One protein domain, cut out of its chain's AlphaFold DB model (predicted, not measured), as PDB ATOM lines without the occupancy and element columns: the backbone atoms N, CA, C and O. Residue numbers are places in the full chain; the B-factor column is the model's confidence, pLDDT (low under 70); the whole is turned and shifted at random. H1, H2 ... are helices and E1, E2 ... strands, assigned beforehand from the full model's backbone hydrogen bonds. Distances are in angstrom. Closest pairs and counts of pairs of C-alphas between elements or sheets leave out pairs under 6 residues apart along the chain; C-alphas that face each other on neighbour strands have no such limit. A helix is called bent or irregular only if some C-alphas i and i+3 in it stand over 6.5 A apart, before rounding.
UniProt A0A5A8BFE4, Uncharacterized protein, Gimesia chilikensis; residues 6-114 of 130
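This is residues 6 to 114 of the 130 residues of an uncharacterized protein of Gimesia chilikensis (UniProt A0A5A8BFE4). A strongly twisted sheet of four strands, with the long strand E2 joined to each of the others, has two long helices, H2 and H3, side by side over one face; H3 is the nearer. Residues 65 to 71 run back between H2 and E3, and the short helix H1 sits out at the E4 end of the sheet. The printed part has 109 residues with three named helices and four named strands, in the order H1, E1, E2, H2, E3, H3, E4; the neighbour pairs are antiparallel and the class is mixed, helices and strands. It is compact, with a radius of gyration of the C-alphas of 13.3 A, and spans 36 by 30 by 23 A.

H1, residues 6 to 11, only grazes the sheet with residues 7 to 11. E1, residues 17 to 22, and E2, residues 25 to 34, form an antiparallel hairpin; N 19 and O 27 are 2.9 A apart, within hydrogen-bond range. H2, residues 42 to 60, only grazes the sheet with residues 45 to 53, and is only just on it, with 5 pairs of C-alphas within 10 A. E3, residues 77 to 84, is antiparallel to E2, with N 30 and O 80 at 2.8 A. H3, residues 91 to 108, touches H2 at a shallow tilt of 24 degrees, opposite ways; the closest C-alphas, of Ile 55 and Ala 96, are 5.7 A apart. H3 is on the sheet at a height of 10.6 A, over E2, and runs slantwise to the strands, at 38 degrees to E2 on the local plane. E4, residues 111 to 114, is antiparallel to E2, with N 33 and O 113 at 2.8 A. E1 and E4 lie on one side of E2, beside residues 25 to 29 and 31 to 34, and E3 on the other side. The closest C-alphas of H1 and E4, of Val 11 and Ile 114, are 6.5 A apart. H1 is apart from H2 and H3. Every O i to N i+4 pair is within hydrogen-bond range in H2, 12 of 14 in H3 and 1 of 2 in H1.

H1 begins at C-alpha 6, (84.896, 78.423, 71.897). E2 is 28.2 A long, H2 26.9 A, H3 26.0 A, E3 22.5 A and E1 15.9 A. H3 is only just irregular: C-alphas 92 and 95 are 7.0 A apart. E4 ends at C-alpha 114, (79.913, 86.889, 83.164).

The C-alphas of Asp 6 and Glu 23, the two farthest apart, are 39.8 A apart. The printed part has no cut, and the link from H2 to E3, 16 residues, is long. The mean pLDDT of the printed part is 72.1; 32 residues are under 70, among them 6 to 14, 71 to 76 and 84 to 92.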
ATOM      1  N   ASP A   6      86.103  77.797  72.453       39.66
ATOM      2  CA  ASP A   6      84.896  78.423  71.897       39.66
ATOM      3  C   ASP A   6      84.071  79.188  72.952       39.66
ATOM      4  O   ASP A   6      83.421  80.176  72.615       39.66
ATOM      5  N   ASP A   7      84.125  78.800  74.234       49.41
ATOM      6  CA  ASP A   7      83.436  79.536  75.311       49.41
ATOM      7  C   ASP A   7      84.213  80.798  75.729       49.41
ATOM      8  O   ASP A   7      83.618  81.815  76.090       49.41
ATOM      9  N   ILE A   8      85.545  80.776  75.620       46.66
ATOM     10  CA  ILE A   8      86.425  81.881  76.034       46.66
ATOM     11  C   ILE A   8      86.209  83.123  75.145       46.66
ATOM     12  O   ILE A   8      86.120  84.243  75.651       46.66
ATOM     13  N   GLU A   9      86.037  82.951  73.828       47.19
ATOM     14  CA  GLU A   9      85.727  84.070  72.918       47.19
ATOM     15  C   GLU A   9      84.352  84.716  73.181       47.19
ATOM     16  O   GLU A   9      84.159  85.898  72.878       47.19
ATOM     17  N   LEU A  10      83.396  83.970  73.746       51.38
ATOM     18  CA  LEU A  10      82.074  84.473  74.138       51.38
ATOM     19  C   LEU A  10      82.130  85.254  75.459       51.38
ATOM     20  O   LEU A  10      81.467  86.285  75.586       51.38
ATOM     21  N   VAL A  11      82.968  84.819  76.407       53.97
ATOM     22  CA  VAL A  11      83.197  85.498  77.694       53.97
ATOM     23  C   VAL A  11      83.757  86.914  77.489       53.97
ATOM     24  O   VAL A  11      83.324  87.853  78.157       53.97
ATOM     25  N   TYR A  12      84.634  87.131  76.510       56.06
ATOM     26  CA  TYR A  12      85.258  88.444  76.292       56.06
ATOM     27  C   TYR A  12      84.419  89.451  75.481       56.06
ATOM     28  O   TYR A  12      84.862  90.575  75.249       56.06
ATOM     29  N   ARG A  13      83.194  89.096  75.065       62.88
ATOM     30  CA  ARG A  13      82.260  90.004  74.353       62.88
ATOM     31  C   ARG A  13      81.202  90.636  75.262       62.88
ATOM     32  O   ARG A  13      80.240  91.235  74.778       62.88
ATOM     33  N   ASN A  14      81.372  90.481  76.570       67.50
ATOM     34  CA  ASN A  14      80.408  90.877  77.583       67.50
ATOM     35  C   ASN A  14      80.506  92.374  77.921       67.50
ATOM     36  O   ASN A  14      81.531  92.852  78.410       67.50
ATOM     37  N   TRP A  15      79.413  93.108  77.692       73.62
ATOM     38  CA  TRP A  15      79.317  94.534  78.015       73.62
ATOM     39  C   TRP A  15      78.865  94.749  79.465       73.62
ATOM     40  O   TRP A  15      78.075  93.951  79.983       73.62
ATOM     41  N   PRO A  16      79.342  95.816  80.130       75.88
ATOM     42  CA  PRO A  16      78.961  96.095  81.504       75.88
ATOM     43  C   PRO A  16      77.492  96.495  81.598       75.88
ATOM     44  O   PRO A  16      76.932  97.123  80.701       75.88
ATOM     45  N   GLN A  17      76.884  96.211  82.742       77.88
ATOM     46  CA  GLN A  17      75.678  96.902  83.171       77.88
ATOM     47  C   GLN A  17      76.065  98.303  83.625       77.88
ATOM     48  O   GLN A  17      76.952  98.441  84.466       77.88
ATOM     49  N   VAL A  18      75.409  99.334  83.100       76.25
ATOM     50  CA  VAL A  18      75.769 100.710  83.441       76.25
ATOM     51  C   VAL A  18      74.650 101.427  84.174       76.25
ATOM     52  O   VAL A  18      73.478 101.328  83.811       76.25
ATOM     53  N   ARG A  19      75.031 102.145  85.229       77.19
ATOM     54  CA  ARG A  19      74.150 102.964  86.060       77.19
ATOM     55  C   ARG A  19      74.768 104.338  86.285       77.19
ATOM     56  O   ARG A  19      75.981 104.458  86.435       77.19
ATOM     57  N   GLU A  20      73.933 105.364  86.317       75.50
ATOM     58  CA  GLU A  20      74.354 106.714  86.691       75.50
ATOM     59  C   GLU A  20      74.584 106.765  88.210       75.50
ATOM     60  O   GLU A  20      73.740 106.309  88.984       75.50
ATOM     61  N   GLU A  21      75.742 107.270  88.637       75.56
ATOM     62  CA  GLU A  21      76.070 107.480  90.056       75.56
ATOM     63  C   GLU A  21      75.827 108.936  90.465       75.56
ATOM     64  O   GLU A  21      75.257 109.208  91.522       75.56
ATOM     65  N   SER A  22      76.243 109.874  89.614       71.94
ATOM     66  CA  SER A  22      76.016 111.310  89.769       71.94
ATOM     67  C   SER A  22      76.098 112.006  88.409       71.94
ATOM     68  O   SER A  22      76.421 111.372  87.402       71.94
ATOM     69  N   GLU A  23      75.810 113.311  88.356       70.06
ATOM     70  CA  GLU A  23      75.891 114.074  87.107       70.06
ATOM     71  C   GLU A  23      77.260 113.870  86.431       70.06
ATOM     72  O   GLU A  23      78.297 114.258  86.970       70.06
ATOM     73  N   ARG A  24      77.248 113.283  85.224       66.38
ATOM     74  CA  ARG A  24      78.441 112.957  84.408       66.38
ATOM     75  C   ARG A  24      79.358 111.876  84.989       66.38
ATOM     76  O   ARG A  24      80.523 111.810  84.606       66.38
ATOM     77  N   ARG A  25      78.853 111.023  85.878       72.38
ATOM     78  CA  ARG A  25      79.608 109.905  86.449       72.38
ATOM     79  C   ARG A  25      78.797 108.622  86.356       72.38
ATOM     80  O   ARG A  25      77.681 108.530  86.872       72.38
ATOM     81  N   TRP A  26      79.379 107.628  85.701       75.12
ATOM     82  CA  TRP A  26      78.719 106.370  85.379       75.12
ATOM     83  C   TRP A  26      79.502 105.207  85.963       75.12
ATOM     84  O   TRP A  26      80.721 105.140  85.826       75.12
ATOM     85  N   ILE A  27      78.786 104.278  86.589       78.06
ATOM     86  CA  ILE A  27      79.338 103.008  87.047       78.06
ATOM     87  C   ILE A  27      78.997 101.949  86.015       78.06
ATOM     88  O   ILE A  27      77.823 101.640  85.818       78.06
ATOM     89  N   ALA A  28      80.021 101.360  85.412       77.50
ATOM     90  CA  ALA A  28      79.913 100.181  84.569       77.50
ATOM     91  C   ALA A  28      80.367  98.951  85.360       77.50
ATOM     92  O   ALA A  28      81.470  98.944  85.896       77.50
ATOM     93  N   ALA A  29      79.519  97.929  85.459       79.31
ATOM     94  CA  ALA A  29      79.758  96.748  86.279       79.31
ATOM     95  C   ALA A  29      79.593  95.437  85.498       79.31
ATOM     96  O   ALA A  29      78.670  95.278  84.698       79.31
ATOM     97  N   TRP A  30      80.464  94.474  85.786       80.00
ATOM     98  CA  TRP A  30      80.402  93.089  85.336       80.00
ATOM     99  C   TRP A  30      80.283  92.194  86.560       80.00
ATOM    100  O   TRP A  30      81.128  92.265  87.445       80.00
ATOM    101  N   ASN A  31      79.275  91.326  86.614       79.25
ATOM    102  CA  ASN A  31      79.209  90.323  87.678       79.25
ATOM    103  C   ASN A  31      79.762  89.012  87.129       79.25
ATOM    104  O   ASN A  31      79.173  88.409  86.235       79.25
ATOM    105  N   ILE A  32      80.912  88.595  87.631       78.62
ATOM    106  CA  ILE A  32      81.662  87.434  87.168       78.62
ATOM    107  C   ILE A  32      81.441  86.284  88.141       78.62
ATOM    108  O   ILE A  32      81.630  86.437  89.340       78.62
ATOM    109  N   GLU A  33      81.068  85.119  87.634       80.25
ATOM    110  CA  GLU A  33      81.074  83.872  88.394       80.25
ATOM    111  C   GLU A  33      82.436  83.191  88.225       80.25
ATOM    112  O   GLU A  33      82.873  82.911  87.102       80.25
ATOM    113  N   LEU A  34      83.103  82.919  89.345       76.38
ATOM    114  CA  LEU A  34      84.399  82.242  89.386       76.38
ATOM    115  C   LEU A  34      84.221  80.737  89.622       76.38
ATOM    116  O   LEU A  34      83.226  80.285  90.193       76.38
ATOM    117  N   ALA A  35      85.211  79.938  89.216       71.62
ATOM    118  CA  ALA A  35      85.215  78.494  89.467       71.62
ATOM    119  C   ALA A  35      85.357  78.129  90.964       71.62
ATOM    120  O   ALA A  35      84.996  77.021  91.367       71.62
ATOM    121  N   GLY A  36      85.861  79.053  91.787       68.50
ATOM    122  CA  GLY A  36      86.000  78.925  93.237       68.50
ATOM    123  C   GLY A  36      85.953  80.292  93.930       68.50
ATOM    124  O   GLY A  36      85.992  81.318  93.249       68.50
ATOM    125  N   PRO A  37      85.831  80.336  95.269       67.06
ATOM    126  CA  PRO A  37      85.800  81.596  96.003       67.06
ATOM    127  C   PRO A  37      87.133  82.349  95.835       67.06
ATOM    128  O   PRO A  37      88.192  81.732  95.982       67.06
ATOM    129  N   PRO A  38      87.101  83.657  95.532       69.19
ATOM    130  CA  PRO A  38      88.318  84.440  95.376       69.19
ATOM    131  C   PRO A  38      89.013  84.677  96.728       69.19
ATOM    132  O   PRO A  38      88.358  84.849  97.757       69.19
ATOM    133  N   GLU A  39      90.349  84.712  96.741       70.38
ATOM    134  CA  GLU A  39      91.104  85.147  97.923       70.38
ATOM    135  C   GLU A  39      90.905  86.648  98.156       70.38
ATOM    136  O   GLU A  39      91.151  87.451  97.256       70.38
ATOM    137  N   ILE A  40      90.494  87.027  99.372       66.12
ATOM    138  CA  ILE A  40      90.261  88.427  99.745       66.12
ATOM    139  C   ILE A  40      91.604  89.149  99.863       66.12
ATOM    140  O   ILE A  40      92.291  89.032 100.879       66.12
ATOM    141  N   ASN A  41      91.958  89.938  98.848       72.69
ATOM    142  CA  ASN A  41      93.150  90.777  98.885       72.69
ATOM    143  C   ASN A  41      92.886  92.158  98.259       72.69
ATOM    144  O   ASN A  41      92.771  92.304  97.044       72.69
ATOM    145  N   LYS A  42      92.840  93.191  99.111       71.00
ATOM    146  CA  LYS A  42      92.617  94.592  98.712       71.00
ATOM    147  C   LYS A  42      93.769  95.207  97.914       71.00
ATOM    148  O   LYS A  42      93.564  96.199  97.216       71.00
ATOM    149  N   GLU A  43      94.974  94.645  98.001       80.31
ATOM    150  CA  GLU A  43      96.099  95.095  97.172       80.31
ATOM    151  C   GLU A  43      95.801  94.827  95.692       80.31
ATOM    152  O   GLU A  43      96.076  95.674  94.845       80.31
ATOM    153  N   ILE A  44      95.097  93.727  95.395       75.69
ATOM    154  CA  ILE A  44      94.715  93.353  94.030       75.69
ATOM    155  C   ILE A  44      93.740  94.369  93.418       75.69
ATOM    156  O   ILE A  44      93.901  94.739  92.257       75.69
ATOM    157  N   GLU A  45      92.762  94.869  94.185       75.50
ATOM    158  CA  GLU A  45      91.835  95.921  93.723       75.50
ATOM    159  C   GLU A  45      92.598  97.169  93.264       75.50
ATOM    160  O   GLU A  45      92.310  97.742  92.209       75.50
ATOM    161  N   THR A  46      93.606  97.565  94.044       82.19
ATOM    162  CA  THR A  46      94.397  98.775  93.795       82.19
ATOM    163  C   THR A  46      95.308  98.602  92.580       82.19
ATOM    164  O   THR A  46      95.344  99.472  91.708       82.19
ATOM    165  N   GLU A  47      96.013  97.472  92.490       83.75
ATOM    166  CA  GLU A  47      96.904  97.163  91.367       83.75
ATOM    167  C   GLU A  47      96.145  97.066  90.041       83.75
ATOM    168  O   GLU A  47      96.551  97.679  89.049       83.75
ATOM    169  N   LEU A  48      95.014  96.350  90.022       78.50
ATOM    170  CA  LEU A  48      94.190  96.209  88.822       78.50
ATOM    171  C   LEU A  48      93.574  97.540  88.399       78.50
ATOM    172  O   LEU A  48      93.603  97.871  87.215       78.50
ATOM    173  N   SER A  49      93.078  98.333  89.352       80.19
ATOM    174  CA  SER A  49      92.556  99.674  89.062       80.19
ATOM    175  C   SER A  49      93.616 100.558  88.404       80.19
ATOM    176  O   SER A  49      93.344 101.200  87.388       80.19
ATOM    177  N   ALA A  50      94.848 100.557  88.924       84.62
ATOM    178  CA  ALA A  50      95.946 101.347  88.366       84.62
ATOM    179  C   ALA A  50      96.347 100.882  86.955       84.62
ATOM    180  O   ALA A  50      96.511 101.712  86.057       84.62
ATOM    181  N   LEU A  51      96.467  99.566  86.747       83.69
ATOM    182  CA  LEU A  51      96.813  98.979  85.452       83.69
ATOM    183  C   LEU A  51      95.755  99.304  84.388       83.69
ATOM    184  O   LEU A  51      96.090  99.818  83.320       83.69
ATOM    185  N   LEU A  52      94.477  99.079  84.700       77.81
ATOM    186  CA  LEU A  52      93.372  99.323  83.772       77.81
ATOM    187  C   LEU A  52      93.172 100.814  83.496       77.81
ATOM    188  O   LEU A  52      92.928 101.186  82.350       77.81
ATOM    189  N   THR A  53      93.368 101.670  84.502       81.94
ATOM    190  CA  THR A  53      93.402 103.130  84.322       81.94
ATOM    191  C   THR A  53      94.508 103.543  83.345       81.94
ATOM    192  O   THR A  53      94.292 104.382  82.474       81.94
ATOM    193  N   GLY A  54      95.696 102.935  83.436       82.38
ATOM    194  CA  GLY A  54      96.782 103.185  82.486       82.38
ATOM    195  C   GLY A  54      96.415 102.795  81.051       82.38
ATOM    196  O   GLY A  54      96.651 103.568  80.122       82.38
ATOM    197  N   ILE A  55      95.798 101.624  80.873       78.12
ATOM    198  CA  ILE A  55      95.403 101.118  79.552       78.12
ATOM    199  C   ILE A  55      94.283 101.964  78.953       78.12
ATOM    200  O   ILE A  55      94.401 102.373  77.800       78.12
ATOM    201  N   VAL A  56      93.222 102.260  79.710       74.06
ATOM    202  CA  VAL A  56      92.093 103.034  79.176       74.06
ATOM    203  C   VAL A  56      92.558 104.415  78.730       74.06
ATOM    204  O   VAL A  56      92.297 104.782  77.592       74.06
ATOM    205  N   ARG A  57      93.376 105.112  79.529       80.62
ATOM    206  CA  ARG A  57      93.957 106.412  79.151       80.62
ATOM    207  C   ARG A  57      94.810 106.322  77.889       80.62
ATOM    208  O   ARG A  57      94.762 107.222  77.054       80.62
ATOM    209  N   ALA A  58      95.583 105.246  77.735       78.88
ATOM    210  CA  ALA A  58      96.403 105.035  76.546       78.88
ATOM    211  C   ALA A  58      95.555 104.783  75.287       78.88
ATOM    212  O   ALA A  58      95.925 105.244  74.206       78.88
ATOM    213  N   VAL A  59      94.428 104.074  75.413       72.62
ATOM    214  CA  VAL A  59      93.580 103.717  74.267       72.62
ATOM    215  C   VAL A  59      92.589 104.826  73.908       72.62
ATOM    216  O   VAL A  59      92.428 105.131  72.727       72.62
ATOM    217  N   THR A  60      91.948 105.454  74.894       72.56
ATOM    218  CA  THR A  60      90.967 106.530  74.670       72.56
ATOM    219  C   THR A  60      91.626 107.885  74.430       72.56
ATOM    220  O   THR A  60      90.998 108.767  73.854       72.56
ATOM    221  N   GLN A  61      92.888 108.055  74.846       77.44
ATOM    222  CA  GLN A  61      93.588 109.346  74.888       77.44
ATOM    223  C   GLN A  61      92.898 110.383  75.794       77.44
ATOM    224  O   GLN A  61      93.135 111.582  75.653       77.44
ATOM    225  N   LEU A  62      92.069 109.924  76.740       73.88
ATOM    226  CA  LEU A  62      91.357 110.757  77.707       73.88
ATOM    227  C   LEU A  62      92.006 110.601  79.094       73.88
ATOM    228  O   LEU A  62      91.835 109.557  79.727       73.88
ATOM    229  N   PRO A  63      92.787 111.583  79.582       74.19
ATOM    230  CA  PRO A  63      93.479 111.486  80.871       74.19
ATOM    231  C   PRO A  63      92.538 111.459  82.086       74.19
ATOM    232  O   PRO A  63      92.946 111.020  83.160       74.19
ATOM    233  N   GLU A  64      91.303 111.929  81.931       74.88
ATOM    234  CA  GLU A  64      90.252 111.927  82.948       74.88
ATOM    235  C   GLU A  64      89.544 110.575  83.111       74.88
ATOM    236  O   GLU A  64      88.794 110.405  84.069       74.88
ATOM    237  N   GLU A  65      89.770 109.617  82.205       70.81
ATOM    238  CA  GLU A  65      89.222 108.271  82.358       70.81
ATOM    239  C   GLU A  65      89.940 107.540  83.495       70.81
ATOM    240  O   GLU A  65      91.176 107.532  83.599       70.81
ATOM    241  N   GLU A  66      89.143 106.921  84.356       72.62
ATOM    242  CA  GLU A  66      89.601 106.143  85.498       72.62
ATOM    243  C   GLU A  66      88.911 104.786  85.481       72.62
ATOM    244  O   GLU A  66      87.768 104.649  85.057       72.62
ATOM    245  N   PHE A  67      89.623 103.755  85.920       68.50
ATOM    246  CA  PHE A  67      89.048 102.437  86.116       68.50
ATOM    247  C   PHE A  67      89.173 102.066  87.586       68.50
ATOM    248  O   PHE A  67      90.278 101.965  88.115       68.50
ATOM    249  N   THR A  68      88.041 101.901  88.269       69.88
ATOM    250  CA  THR A  68      88.005 101.549  89.697       69.88
ATOM    251  C   THR A  68      87.398 100.178  89.886       69.88
ATOM    252  O   THR A  68      86.177 100.055  89.953       69.88
ATOM    253  N   VAL A  69      88.257  99.177  90.041       69.44
ATOM    254  CA  VAL A  69      87.874  97.798  90.326       69.44
ATOM    255  C   VAL A  69      87.504  97.678  91.803       69.44
ATOM    256  O   VAL A  69      88.377  97.719  92.665       69.44
ATOM    257  N   LEU A  70      86.215  97.517  92.099       70.69
ATOM    258  CA  LEU A  70      85.764  97.006  93.397       70.69
ATOM    259  C   LEU A  70      85.391  95.550  93.221       70.69
ATOM    260  O   LEU A  70      84.672  95.263  92.271       70.69
ATOM    261  N   LEU A  71      85.852  94.686  94.122       67.75
ATOM    262  CA  LEU A  71      85.566  93.260  94.110       67.75
ATOM    263  C   LEU A  71      84.534  92.961  95.207       67.75
ATOM    264  O   LEU A  71      84.700  93.359  96.360       67.75
ATOM    265  N   ASP A  72      83.433  92.296  94.852       66.75
ATOM    266  CA  ASP A  72      82.559  91.670  95.854       66.75
ATOM    267  C   ASP A  72      83.137  90.293  96.191       66.75
ATOM    268  O   ASP A  72      83.407  89.496  95.298       66.75
ATOM    269  N   TRP A  73      83.379  90.036  97.476       62.78
ATOM    270  CA  TRP A  73      84.144  88.882  97.955       62.78
ATOM    271  C   TRP A  73      83.293  87.857  98.712       62.78
ATOM    272  O   TRP A  73      83.811  86.852  99.200       62.78
ATOM    273  N   ASN A  74      81.993  88.112  98.879       59.09
ATOM    274  CA  ASN A  74      81.154  87.344  99.808       59.09
ATOM    275  C   ASN A  74      80.509  86.093  99.186       59.09
ATOM    276  O   ASN A  74      79.705  85.421  99.834       59.09
ATOM    277  N   ALA A  75      80.837  85.769  97.938       62.75
ATOM    278  CA  ALA A  75      80.272  84.652  97.190       62.75
ATOM    279  C   ALA A  75      81.271  84.188  96.103       62.75
ATOM    280  O   ALA A  75      82.250  84.892  95.859       62.75
ATOM    281  N   PRO A  76      81.057  83.065  95.382       67.31
ATOM    282  CA  PRO A  76      81.814  82.744  94.156       67.31
ATOM    283  C   PRO A  76      81.474  83.703  92.992       67.31
ATOM    284  O   PRO A  76      81.532  83.335  91.821       67.31
ATOM    285  N   TYR A  77      81.073  84.925  93.332       70.44
ATOM    286  CA  TYR A  77      80.731  86.006  92.439       70.44
ATOM    287  C   TYR A  77      81.658  87.163  92.756       70.44
ATOM    288  O   TYR A  77      81.739  87.596  93.899       70.44
ATOM    289  N   LEU A  78      82.325  87.642  91.722       74.44
ATOM    290  CA  LEU A  78      83.175  88.806  91.714       74.44
ATOM    291  C   LEU A  78      82.428  89.879  90.931       74.44
ATOM    292  O   LEU A  78      82.270  89.765  89.717       74.44
ATOM    293  N   GLN A  79      81.934  90.919  91.590       74.69
ATOM    294  CA  GLN A  79      81.576  92.121  90.843       74.69
ATOM    295  C   GLN A  79      82.882  92.816  90.466       74.69
ATOM    296  O   GLN A  79      83.725  92.993  91.326       74.69
ATOM    297  N   LEU A  80      83.073  93.162  89.200       75.25
ATOM    298  CA  LEU A  80      84.034  94.162  88.762       75.25
ATOM    299  C   LEU A  80      83.239  95.402  88.432       75.25
ATOM    300  O   LEU A  80      82.224  95.311  87.748       75.25
ATOM    301  N   GLN A  81      83.709  96.562  88.853       76.06
ATOM    302  CA  GLN A  81      83.151  97.808  88.361       76.06
ATOM    303  C   GLN A  81      84.237  98.731  87.836       76.06
ATOM    304  O   GLN A  81      85.426  98.472  87.991       76.06
ATOM    305  N   THR A  82      83.801  99.774  87.152       72.38
ATOM    306  CA  THR A  82      84.591 100.926  86.764       72.38
ATOM    307  C   THR A  82      83.736 102.171  86.878       72.38
ATOM    308  O   THR A  82      82.518 102.106  86.703       72.38
ATOM    309  N   THR A  83      84.374 103.297  87.185       71.25
ATOM    310  CA  THR A  83      83.726 104.603  87.179       71.25
ATOM    311  C   THR A  83      84.292 105.411  86.028       71.25
ATOM    312  O   THR A  83      85.457 105.774  86.061       71.25
ATOM    313  N   THR A  84      83.457 105.754  85.060       67.00
ATOM    314  CA  THR A  84      83.849 106.575  83.914       67.00
ATOM    315  C   THR A  84      83.076 107.892  83.910       67.00
ATOM    316  O   THR A  84      81.956 107.995  84.428       67.00
ATOM    317  N   THR A  85      83.694 108.932  83.351       66.94
ATOM    318  CA  THR A  85      83.011 110.205  83.072       66.94
ATOM    319  C   THR A  85      82.233 110.155  81.752       66.94
ATOM    320  O   THR A  85      81.354 110.987  81.501       66.94
ATOM    321  N   SER A  86      82.492 109.133  80.935       62.41
ATOM    322  CA  SER A  86      81.730 108.795  79.746       62.41
ATOM    323  C   SER A  86      80.572 107.863  80.096       62.41
ATOM    324  O   SER A  86      80.731 106.819  80.718       62.41
ATOM    325  N   HIS A  87      79.374 108.195  79.626       57.16
ATOM    326  CA  HIS A  87      78.233 107.274  79.676       57.16
ATOM    327  C   HIS A  87      78.345 106.144  78.647       57.16
ATOM    328  O   HIS A  87      77.443 105.323  78.546       57.16
ATOM    329  N   LEU A  88      79.403 106.130  77.835       59.22
ATOM    330  CA  LEU A  88      79.624 105.153  76.782       59.22
ATOM    331  C   LEU A  88      80.936 104.433  77.063       59.22
ATOM    332  O   LEU A  88      82.016 104.991  76.889       59.22
ATOM    333  N   ILE A  89      80.827 103.159  77.431       66.25
ATOM    334  CA  ILE A  89      81.905 102.213  77.165       66.25
ATOM    335  C   ILE A  89      81.778 101.947  75.661       66.25
ATOM    336  O   ILE A  89      80.771 101.401  75.222       66.25
ATOM    337  N   GLY A  90      82.723 102.429  74.856       65.50
ATOM    338  CA  GLY A  90      82.810 102.139  73.423       65.50
ATOM    339  C   GLY A  90      83.810 101.025  73.104       65.50
ATOM    340  O   GLY A  90      84.459 100.472  73.997       65.50
ATOM    341  N   SER A  91      83.951 100.682  71.821       69.88
ATOM    342  CA  SER A  91      84.877  99.637  71.347       69.88
ATOM    343  C   SER A  91      86.342  99.892  71.715       69.88
ATOM    344  O   SER A  91      87.110  98.951  71.892       69.88
ATOM    345  N   GLU A  92      86.718 101.155  71.870       69.31
ATOM    346  CA  GLU A  92      88.018 101.618  72.343       69.31
ATOM    347  C   GLU A  92      88.343 101.116  73.760       69.31
ATOM    348  O   GLU A  92      89.502 100.927  74.099       69.31
ATOM    349  N   ASN A  93      87.342 100.775  74.571       72.81
ATOM    350  CA  ASN A  93      87.568 100.225  75.905       72.81
ATOM    351  C   ASN A  93      87.813  98.709  75.889       72.81
ATOM    352  O   ASN A  93      88.181  98.142  76.918       72.81
ATOM    353  N   MET A  94      87.622  98.028  74.747       72.75
ATOM    354  CA  MET A  94      87.660  96.561  74.710       72.75
ATOM    355  C   MET A  94      89.023  96.002  75.075       72.75
ATOM    356  O   MET A  94      89.077  94.994  75.764       72.75
ATOM    357  N   SER A  95      90.118  96.656  74.689       71.19
ATOM    358  CA  SER A  95      91.455  96.200  75.079       71.19
ATOM    359  C   SER A  95      91.638  96.213  76.600       71.19
ATOM    360  O   SER A  95      92.170  95.256  77.153       71.19
ATOM    361  N   ALA A  96      91.141  97.251  77.285       73.06
ATOM    362  CA  ALA A  96      91.180  97.326  78.747       73.06
ATOM    363  C   ALA A  96      90.269  96.268  79.390       73.06
ATOM    364  O   ALA A  96      90.647  95.631  80.365       73.06
ATOM    365  N   ILE A  97      89.084  96.038  78.824       75.56
ATOM    366  CA  ILE A  97      88.117  95.057  79.336       75.56
ATOM    367  C   ILE A  97      88.606  93.614  79.130       75.56
ATOM    368  O   ILE A  97      88.463  92.784  80.022       75.56
ATOM    369  N   ILE A  98      89.223  93.312  77.987       76.94
ATOM    370  CA  ILE A  98      89.843  92.007  77.726       76.94
ATOM    371  C   ILE A  98      90.985  91.772  78.711       76.94
ATOM    372  O   ILE A  98      91.030  90.714  79.336       76.94
ATOM    373  N   GLU A  99      91.867  92.758  78.891       77.06
ATOM    374  CA  GLU A  99      92.950  92.667  79.871       77.06
ATOM    375  C   GLU A  99      92.390  92.426  81.275       77.06
ATOM    376  O   GLU A  99      92.845  91.532  81.978       77.06
ATOM    377  N   MET A 100      91.346  93.158  81.665       77.56
ATOM    378  CA  MET A 100      90.670  92.967  82.946       77.56
ATOM    379  C   MET A 100      90.228  91.511  83.145       77.56
ATOM    380  O   MET A 100      90.514  90.928  84.189       77.56
ATOM    381  N   PHE A 101      89.578  90.897  82.153       78.31
ATOM    382  CA  PHE A 101      89.153  89.500  82.254       78.31
ATOM    383  C   PHE A 101      90.332  88.517  82.273       78.31
ATOM    384  O   PHE A 101      90.328  87.585  83.073       78.31
ATOM    385  N   GLN A 102      91.376  88.750  81.475       80.88
ATOM    386  CA  GLN A 102      92.597  87.935  81.506       80.88
ATOM    387  C   GLN A 102      93.298  88.000  82.868       80.88
ATOM    388  O   GLN A 102      93.786  86.988  83.369       80.88
ATOM    389  N   GLN A 103      93.323  89.175  83.496       79.12
ATOM    390  CA  GLN A 103      93.892  89.368  84.826       79.12
ATOM    391  C   GLN A 103      93.077  88.642  85.913       79.12
ATOM    392  O   GLN A 103      93.666  88.186  86.899       79.12
ATOM    393  N   VAL A 104      91.757  88.507  85.731       77.44
ATOM    394  CA  VAL A 104      90.896  87.669  86.584       77.44
ATOM    395  C   VAL A 104      91.204  86.187  86.371       77.44
ATOM    396  O   VAL A 104      91.480  85.491  87.349       77.44
ATOM    397  N   ASP A 105      91.237  85.732  85.112       81.25
ATOM    398  CA  ASP A 105      91.529  84.339  84.745       81.25
ATOM    399  C   ASP A 105      92.880  83.867  85.308       81.25
ATOM    400  O   ASP A 105      93.000  82.767  85.852       81.25
ATOM    401  N   GLN A 106      93.911  84.712  85.204       81.00
ATOM    402  CA  GLN A 106      95.262  84.403  85.682       81.00
ATOM    403  C   GLN A 106      95.342  84.259  87.206       81.00
ATOM    404  O   GLN A 106      96.158  83.476  87.694       81.00
ATOM    405  N   ARG A 107      94.539  85.019  87.962       77.50
ATOM    406  CA  ARG A 107      94.639  85.084  89.430       77.50
ATOM    407  C   ARG A 107      93.724  84.102  90.141       77.50
ATOM    408  O   ARG A 107      94.163  83.441  91.076       77.50
ATOM    409  N   TRP A 108      92.467  84.017  89.718       76.88
ATOM    410  CA  TRP A 108      91.445  83.225  90.412       76.88
ATOM    411  C   TRP A 108      91.024  81.975  89.634       76.88
ATOM    412  O   TRP A 108      90.114  81.255  90.048       76.88
ATOM    413  N   GLY A 109      91.728  81.680  88.538       74.25
ATOM    414  CA  GLY A 109      91.385  80.600  87.628       74.25
ATOM    415  C   GLY A 109      90.287  81.011  86.644       74.25
ATOM    416  O   GLY A 109      89.838  82.156  86.653       74.25
ATOM    417  N   PRO A 110      89.850  80.079  85.784       77.50
ATOM    418  CA  PRO A 110      88.982  80.401  84.661       77.50
ATOM    419  C   PRO A 110      87.642  80.994  85.115       77.50
ATOM    420  O   PRO A 110      86.948  80.429  85.971       77.50
ATOM    421  N   ILE A 111      87.265  82.102  84.481       74.94
ATOM    422  CA  ILE A 111      85.937  82.697  84.551       74.94
ATOM    423  C   ILE A 111      84.924  81.676  84.034       74.94
ATOM    424  O   ILE A 111      85.034  81.160  82.921       74.94
ATOM    425  N   LYS A 112      83.908  81.391  84.848       75.12
ATOM    426  CA  LYS A 112      82.853  80.435  84.504       75.12
ATOM    427  C   LYS A 112      81.712  81.107  83.750       75.12
ATOM    428  O   LYS A 112      81.177  80.534  82.805       75.12
ATOM    429  N   ALA A 113      81.327  82.305  84.181       73.62
ATOM    430  CA  ALA A 113      80.302  83.103  83.527       73.62
ATOM    431  C   ALA A 113      80.508  84.591  83.817       73.62
ATOM    432  O   ALA A 113      81.062  84.964  84.847       73.62
ATOM    433  N   ILE A 114      80.012  85.448  82.929       72.50
ATOM    434  CA  ILE A 114      79.913  86.889  83.164       72.50
ATOM    435  C   ILE A 114      78.465  87.276  82.918       72.50
ATOM    436  O   ILE A 114      77.966  87.157  81.799       72.50
TER     437      ILE A 114